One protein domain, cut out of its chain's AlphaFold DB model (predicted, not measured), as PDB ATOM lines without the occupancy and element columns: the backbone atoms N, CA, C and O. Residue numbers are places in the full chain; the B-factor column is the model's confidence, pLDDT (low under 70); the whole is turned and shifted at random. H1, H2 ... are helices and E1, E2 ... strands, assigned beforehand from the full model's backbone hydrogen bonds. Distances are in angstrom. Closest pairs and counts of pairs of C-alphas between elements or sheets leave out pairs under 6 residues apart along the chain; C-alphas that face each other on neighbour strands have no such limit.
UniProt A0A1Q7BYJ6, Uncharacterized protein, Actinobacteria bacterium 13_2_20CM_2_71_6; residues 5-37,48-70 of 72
ATOM      1  N   GLY A   5     -49.020  -1.060  10.862       98.50
ATOM      2  CA  GLY A   5     -49.770  -0.629  12.035       98.50
ATOM      3  C   GLY A   5     -49.446   0.818  12.406       98.50
ATOM      4  O   GLY A   5     -48.380   1.336  12.062       98.50
ATOM      5  N   ALA A   6     -50.360   1.461  13.130       98.75
ATOM      6  CA  ALA A   6     -50.150   2.803  13.663       98.75
ATOM      7  C   ALA A   6     -49.457   2.738  15.027       98.75
ATOM      8  O   ALA A   6     -49.865   1.967  15.898       98.75
ATOM      9  N   ALA A   7     -48.439   3.570  15.216       98.50
ATOM     10  CA  ALA A   7     -47.790   3.821  16.494       98.50
ATOM     11  C   ALA A   7     -48.291   5.138  17.109       98.50
ATOM     12  O   ALA A   7     -48.586   6.103  16.389       98.50
ATOM     13  N   ALA A   8     -48.379   5.152  18.436       97.88
ATOM     14  CA  ALA A   8     -48.602   6.331  19.260       97.88
ATOM     15  C   ALA A   8     -47.325   7.197  19.352       97.88
ATOM     16  O   ALA A   8     -46.247   6.733  18.970       97.88
ATOM     17  N   PRO A   9     -47.415   8.447  19.852       96.62
ATOM     18  CA  PRO A   9     -46.251   9.333  19.962       96.62
ATOM     19  C   PRO A   9     -45.112   8.782  20.833       96.62
ATOM     20  O   PRO A   9     -43.955   9.125  20.614       96.62
ATOM     21  N   ASP A  10     -45.424   7.902  21.786       96.88
ATOM     22  CA  ASP A  10     -44.447   7.209  22.635       96.88
ATOM     23  C   ASP A  10     -43.772   6.000  21.948       96.88
ATOM     24  O   ASP A  10     -42.971   5.297  22.561       96.88
ATOM     25  N   GLY A  11     -44.092   5.742  20.675       95.50
ATOM     26  CA  GLY A  11     -43.555   4.635  19.885       95.50
ATOM     27  C   GLY A  11     -44.238   3.288  20.131       95.50
ATOM     28  O   GLY A  11     -43.927   2.313  19.443       95.50
ATOM     29  N   THR A  12     -45.189   3.205  21.063       97.88
ATOM     30  CA  THR A  12     -45.959   1.978  21.284       97.88
ATOM     31  C   THR A  12     -47.022   1.791  20.195       97.88
ATOM     32  O   THR A  12     -47.461   2.761  19.573       97.88
ATOM     33  N   PRO A  13     -47.483   0.557  19.924       98.38
ATOM     34  CA  PRO A  13     -48.626   0.351  19.042       98.38
ATOM     35  C   PRO A  13     -49.866   1.113  19.535       98.38
ATOM     36  O   PRO A  13     -50.306   0.914  20.671       98.38
ATOM     37  N   ALA A  14     -50.463   1.937  18.671       98.31
ATOM     38  CA  ALA A  14     -51.654   2.713  18.996       98.31
ATOM     39  C   ALA A  14     -52.812   1.800  19.434       98.31
ATOM     40  O   ALA A  14     -52.976   0.695  18.910       98.31
ATOM     41  N   LEU A  15     -53.641   2.268  20.377       97.75
ATOM     42  CA  LEU A  15     -54.729   1.467  20.961       97.75
ATOM     43  C   LEU A  15     -55.735   0.962  19.916       97.75
ATOM     44  O   LEU A  15     -56.210  -0.163  20.023       97.75
ATOM     45  N   PHE A  16     -56.019   1.765  18.890       97.94
ATOM     46  CA  PHE A  16     -56.945   1.413  17.809       97.94
ATOM     47  C   PHE A  16     -56.323   0.515  16.726       97.94
ATOM     48  O   PHE A  16     -57.029   0.045  15.836       97.94
ATOM     49  N   SER A  17     -55.002   0.313  16.730       98.44
ATOM     50  CA  SER A  17     -54.337  -0.443  15.671       98.44
ATOM     51  C   SER A  17     -54.451  -1.942  15.927       98.44
ATOM     52  O   SER A  17     -54.033  -2.439  16.974       98.44
ATOM     53  N   ASN A  18     -54.923  -2.684  14.922       97.94
ATOM     54  CA  ASN A  18     -54.916  -4.145  14.957       97.94
ATOM     55  C   ASN A  18     -53.495  -4.685  15.160       97.94
ATOM     56  O   ASN A  18     -52.522  -4.141  14.629       97.94
ATOM     57  N   ARG A  19     -53.391  -5.788  15.907       97.81
ATOM     58  CA  ARG A  19     -52.130  -6.449  16.265       97.81
ATOM     59  C   ARG A  19     -52.137  -7.888  15.767       97.81
ATOM     60  O   ARG A  19     -53.168  -8.554  15.800       97.81
ATOM     61  N   GLY A  20     -50.979  -8.368  15.331       97.00
ATOM     62  CA  GLY A  20     -50.791  -9.750  14.907       97.00
ATOM     63  C   GLY A  20     -49.494  -9.948  14.124       97.00
ATOM     64  O   GLY A  20     -48.887  -8.969  13.683       97.00
ATOM     65  N   PRO A  21     -49.071 -11.205  13.906       97.31
ATOM     66  CA  PRO A  21     -47.818 -11.534  13.215       97.31
ATOM     67  C   PRO A  21     -47.776 -11.070  11.748       97.31
ATOM     68  O   PRO A  21     -46.715 -11.056  11.115       97.31
ATOM     69  N   TRP A  22     -48.924 -10.695  11.179       97.31
ATOM     70  CA  TRP A  22     -49.025 -10.128   9.837       97.31
ATOM     71  C   TRP A  22     -48.592  -8.661   9.760       97.31
ATOM     72  O   TRP A  22     -48.179  -8.246   8.679       97.31
ATOM     73  N   VAL A  23     -48.626  -7.893  10.859       98.12
ATOM     74  CA  VAL A  23     -48.150  -6.499  10.881       98.12
ATOM     75  C   VAL A  23     -46.627  -6.499  10.794       98.12
ATOM     76  O   VAL A  23     -45.952  -7.093  11.631       98.12
ATOM     77  N   LYS A  24     -46.073  -5.871   9.750       97.94
ATOM     78  CA  LYS A  24     -44.628  -5.912   9.459       97.94
ATOM     79  C   LYS A  24     -43.894  -4.639   9.842       97.94
ATOM     80  O   LYS A  24     -42.670  -4.658   9.905       97.94
ATOM     81  N   GLN A  25     -44.621  -3.547  10.042       97.81
ATOM     82  CA  GLN A  25     -44.071  -2.243  10.387       97.81
ATOM     83  C   GLN A  25     -45.023  -1.507  11.320       97.81
ATOM     84  O   GLN A  25     -46.241  -1.628  11.183       97.81
ATOM     85  N   TRP A  26     -44.450  -0.720  12.221       98.19
ATOM     86  CA  TRP A  26     -45.158   0.199  13.101       98.19
ATOM     87  C   TRP A  26     -44.601   1.587  12.841       98.19
ATOM     88  O   TRP A  26     -43.418   1.822  13.072       98.19
ATOM     89  N   LEU A  27     -45.430   2.480  12.312       98.38
ATOM     90  CA  LEU A  27     -45.025   3.849  12.003       98.38
ATOM     91  C   LEU A  27     -45.965   4.846  12.674       98.38
ATOM     92  O   LEU A  27     -47.112   4.484  12.952       98.38
ATOM     93  N   PRO A  28     -45.519   6.096  12.911       98.31
ATOM     94  CA  PRO A  28     -46.373   7.146  13.449       98.31
ATOM     95  C   PRO A  28     -47.694   7.232  12.683       98.31
ATOM     96  O   PRO A  28     -47.713   7.443  11.469       98.31
ATOM     97  N   GLY A  29     -48.787   7.009  13.405       97.75
ATOM     98  CA  GLY A  29     -50.139   7.021  12.854       97.75
ATOM     99  C   GLY A  29     -51.177   7.563  13.824       97.75
ATOM    100  O   GLY A  29     -52.314   7.759  13.419       97.75
ATOM    101  N   SER A  30     -50.811   7.814  15.079       98.19
ATOM    102  CA  SER A  30     -51.595   8.650  15.981       98.19
ATOM    103  C   SER A  30     -51.108  10.082  15.895       98.19
ATOM    104  O   SER A  30     -49.903  10.320  15.816       98.19
ATOM    105  N   ASP A  31     -52.046  11.011  16.007       96.69
ATOM    106  CA  ASP A  31     -51.739  12.416  16.222       96.69
ATOM    107  C   ASP A  31     -50.894  13.081  15.113       96.69
ATOM    108  O   ASP A  31     -50.041  13.938  15.345       96.69
ATOM    109  N   VAL A  32     -51.120  12.656  13.872       96.75
ATOM    110  CA  VAL A  32     -50.381  13.116  12.696       96.75
ATOM    111  C   VAL A  32     -51.016  14.390  12.154       96.75
ATOM    112  O   VAL A  32     -52.194  14.398  11.808       96.75
ATOM    113  N   VAL A  33     -50.232  15.456  12.012       95.06
ATOM    114  CA  VAL A  33     -50.691  16.682  11.346       95.06
ATOM    115  C   VAL A  33     -50.711  16.467   9.830       95.06
ATOM    116  O   VAL A  33     -49.699  16.089   9.239       95.06
ATOM    117  N   SER A  34     -51.858  16.702   9.195       94.75
ATOM    118  CA  SER A  34     -52.008  16.683   7.735       94.75
ATOM    119  C   SER A  34     -53.080  17.671   7.276       94.75
ATOM    120  O   SER A  34     -53.712  18.323   8.106       94.75
ATOM    121  N   LEU A  35     -53.265  17.790   5.961       93.38
ATOM    122  CA  LEU A  35     -54.225  18.710   5.351       93.38
ATOM    123  C   LEU A  35     -55.653  18.416   5.826       93.38
ATOM    124  O   LEU A  35     -56.041  17.253   5.971       93.38
ATOM    125  N   MET A  36     -56.418  19.478   6.053       92.50
ATOM    126  CA  MET A  36     -57.852  19.418   6.290       92.50
ATOM    127  C   MET A  36     -58.580  19.485   4.943       92.50
ATOM    128  O   MET A  36     -58.347  20.424   4.183       92.50
ATOM    129  N   PRO A  37     -59.426  18.502   4.597       90.06
ATOM    130  CA  PRO A  37     -60.254  18.599   3.403       90.06
ATOM    131  C   PRO A  37     -61.218  19.786   3.498       90.06
ATOM    132  O   PRO A  37     -61.925  19.913   4.494       90.06
ATOM    133  N   GLY A  48     -56.285  25.088   7.670       90.81
ATOM    134  CA  GLY A  48     -56.144  24.103   6.595       90.81
ATOM    135  C   GLY A  48     -55.440  22.810   7.018       90.81
ATOM    136  O   GLY A  48     -55.088  21.991   6.166       90.81
ATOM    137  N   TYR A  49     -55.228  22.598   8.320       93.31
ATOM    138  CA  TYR A  49     -54.617  21.396   8.877       93.31
ATOM    139  C   TYR A  49     -55.460  20.812  10.008       93.31
ATOM    140  O   TYR A  49     -56.141  21.509  10.755       93.31
ATOM    141  N   ALA A  50     -55.338  19.505  10.195       93.06
ATOM    142  CA  ALA A  50     -55.913  18.810  11.335       93.06
ATOM    143  C   ALA A  50     -54.968  17.721  11.852       93.06
ATOM    144  O   ALA A  50     -54.039  17.280  11.168       93.06
ATOM    145  N   ARG A  51     -55.204  17.309  13.102       93.88
ATOM    146  CA  ARG A  51     -54.523  16.175  13.739       93.88
ATOM    147  C   ARG A  51     -55.354  14.921  13.494       93.88
ATOM    148  O   ARG A  51     -56.478  14.809  13.973       93.88
ATOM    149  N   TRP A  52     -54.783  13.979  12.759       95.00
ATOM    150  CA  TRP A  52     -55.427  12.747  12.326       95.00
ATOM    151  C   TRP A  52     -54.831  11.539  13.036       95.00
ATOM    152  O   TRP A  52     -53.634  11.487  13.317       95.00
ATOM    153  N   SER A  53     -55.661  10.529  13.289       97.81
ATOM    154  CA  SER A  53     -55.199   9.232  13.784       97.81
ATOM    155  C   SER A  53     -55.756   8.107  12.920       97.81
ATOM    156  O   SER A  53     -56.956   8.053  12.669       97.81
ATOM    157  N   GLY A  54     -54.891   7.206  12.459       98.00
ATOM    158  CA  GLY A  54     -55.289   6.063  11.648       98.00
ATOM    159  C   GLY A  54     -54.114   5.263  11.091       98.00
ATOM    160  O   GLY A  54     -53.027   5.781  10.835       98.00
ATOM    161  N   THR A  55     -54.343   3.973  10.846       98.31
ATOM    162  CA  THR A  55     -53.363   3.087  10.190       98.31
ATOM    163  C   THR A  55     -53.107   3.476   8.731       98.31
ATOM    164  O   THR A  55     -52.017   3.236   8.217       98.31
ATOM    165  N   SER A  56     -54.062   4.139   8.073       97.56
ATOM    166  CA  SER A  56     -53.898   4.704   6.728       97.56
ATOM    167  C   SER A  56     -52.814   5.787   6.669       97.56
ATOM    168  O   SER A  56     -52.058   5.828   5.701       97.56
ATOM    169  N   LEU A  57     -52.672   6.606   7.717       97.75
ATOM    170  CA  LEU A  57     -51.628   7.632   7.806       97.75
ATOM    171  C   LEU A  57     -50.243   6.989   7.970       97.75
ATOM    172  O   LEU A  57     -49.294   7.363   7.280       97.75
ATOM    173  N   ALA A  58     -50.141   5.957   8.814       98.25
ATOM    174  CA  ALA A  58     -48.918   5.168   8.955       98.25
ATOM    175  C   ALA A  58     -48.525   4.481   7.631       98.25
ATOM    176  O   ALA A  58     -47.355   4.479   7.242       98.25
ATOM    177  N   ALA A  59     -49.502   3.944   6.892       98.12
ATOM    178  CA  ALA A  59     -49.276   3.350   5.576       98.12
ATOM    179  C   ALA A  59     -48.802   4.383   4.537       98.12
ATOM    180  O   ALA A  59     -47.870   4.097   3.781       98.12
ATOM    181  N   ALA A  60     -49.388   5.586   4.523       97.69
ATOM    182  CA  ALA A  60     -48.959   6.679   3.650       97.69
ATOM    183  C   ALA A  60     -47.497   7.073   3.916       97.69
ATOM    184  O   ALA A  60     -46.712   7.215   2.976       97.69
ATOM    185  N   ARG A  61     -47.092   7.148   5.192       97.06
ATOM    186  CA  ARG A  61     -45.697   7.398   5.574       97.06
ATOM    187  C   ARG A  61     -44.751   6.313   5.056       97.06
ATOM    188  O   ARG A  61     -43.744   6.641   4.432       97.06
ATOM    189  N   TYR A  62     -45.094   5.035   5.246       98.06
ATOM    190  CA  TYR A  62     -44.294   3.924   4.717       98.06
ATOM    191  C   TYR A  62     -44.117   4.030   3.198       98.06
ATOM    192  O   TYR A  62     -43.016   3.841   2.682       98.06
ATOM    193  N   ALA A  63     -45.199   4.334   2.476       97.69
ATOM    194  CA  ALA A  63     -45.160   4.493   1.029       97.69
ATOM    195  C   ALA A  63     -44.211   5.628   0.609       97.69
ATOM    196  O   ALA A  63     -43.392   5.419  -0.285       97.69
ATOM    197  N   GLY A  64     -44.257   6.776   1.294       97.00
ATOM    198  CA  GLY A  64     -43.330   7.890   1.072       97.00
ATOM    199  C   GLY A  64     -41.867   7.497   1.296       97.00
ATOM    200  O   GLY A  64     -41.024   7.738   0.435       97.00
ATOM    201  N   GLU A  65     -41.567   6.794   2.392       97.06
ATOM    202  CA  GLU A  65     -40.217   6.280   2.660       97.06
ATOM    203  C   GLU A  65     -39.742   5.304   1.572       97.06
ATOM    204  O   GLU A  65     -38.584   5.345   1.158       97.06
ATOM    205  N   ARG A  66     -40.625   4.420   1.078       96.81
ATOM    206  CA  ARG A  66     -40.288   3.512  -0.034       96.81
ATOM    207  C   ARG A  66     -40.075   4.252  -1.349       96.81
ATOM    208  O   ARG A  66     -39.243   3.814  -2.136       96.81
ATOM    209  N   ALA A  67     -40.832   5.314  -1.610       96.81
ATOM    210  CA  ALA A  67     -40.658   6.131  -2.802       96.81
ATOM    211  C   ALA A  67     -39.314   6.872  -2.764       96.81
ATOM    212  O   ALA A  67     -38.566   6.809  -3.735       96.81
ATOM    213  N   GLN A  68     -38.961   7.479  -1.626       96.88
ATOM    214  CA  GLN A  68     -37.686   8.179  -1.449       96.88
ATOM    215  C   GLN A  68     -36.481   7.253  -1.658       96.88
ATOM    216  O   GLN A  68     -35.543   7.619  -2.362       96.88
ATOM    217  N   ALA A  69     -36.536   6.033  -1.114       94.12
ATOM    218  CA  ALA A  69     -35.477   5.030  -1.257       94.12
ATOM    219  C   ALA A  69     -35.272   4.526  -2.699       94.12
ATOM    220  O   ALA A  69     -34.319   3.801  -2.960       94.12
ATOM    221  N   ARG A  70     -36.176   4.850  -3.634       89.62
ATOM    222  CA  ARG A  70     -36.016   4.529  -5.062       89.62
ATOM    223  C   ARG A  70     -35.314   5.632  -5.852       89.62
ATOM    224  O   ARG A  70     -34.998   5.411  -7.015       89.62
TER     225      ARG A  70
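What this domain is: This is residues 5 to 37 and 48 to 70 of the 72 residues of an uncharacterized protein of Actinobacteria bacterium 13_2_20CM_2_71_6 (UniProt A0A1Q7BYJ6). The shape is a T, whose crossbar holds the loop of residues 8 to 24, the parallel pair E1 and E2 and the antiparallel pair E3 and E4, and whose stem is H1. H1 packs on E1 and E2 with residues 55 to 62, while residues 63 to 70 stick out. The 56 printed residues, of mixed class, run E1 E2 E3 E4 H1; the whole is compact, radius of gyration of the C-alphas 11.6 A, spanning 37 by 32 by 18 A.

How they stand to each other: E1, residues 5 to 7, and E2, residues 25 to 28, are parallel neighbours at 42 degrees; N 7 and O 27, 2.8 A apart, are within hydrogen-bond range. E3, residues 32 to 35, and E4, residues 49 to 52, are antiparallel neighbours at 140 degrees, with N 34 and O 50 3.0 A apart. E2 and E3 meet only through their link. The closest C-alphas of E2 and H1, residues 55 to 68, are those of Leu 27 and Ala 58, 5.1 A. In H1 every O i to N i+4 pair is within hydrogen-bond range.

Where its parts are: E1, 6.6 A long, begins at C-alpha 5 (-49.770, -0.629, 12.035). E2 measures 10.1 A, E3 10.0 A and E4 9.3 A. H1, 20.2 A, ends at C-alpha 68 (-37.686, 8.179, -1.449).

The domain as a whole: Residues 38 to 47 are not printed; C-alphas 37 and 48 are 7.6 A apart. The E1 to E2 link is long. No printed residue is under 70.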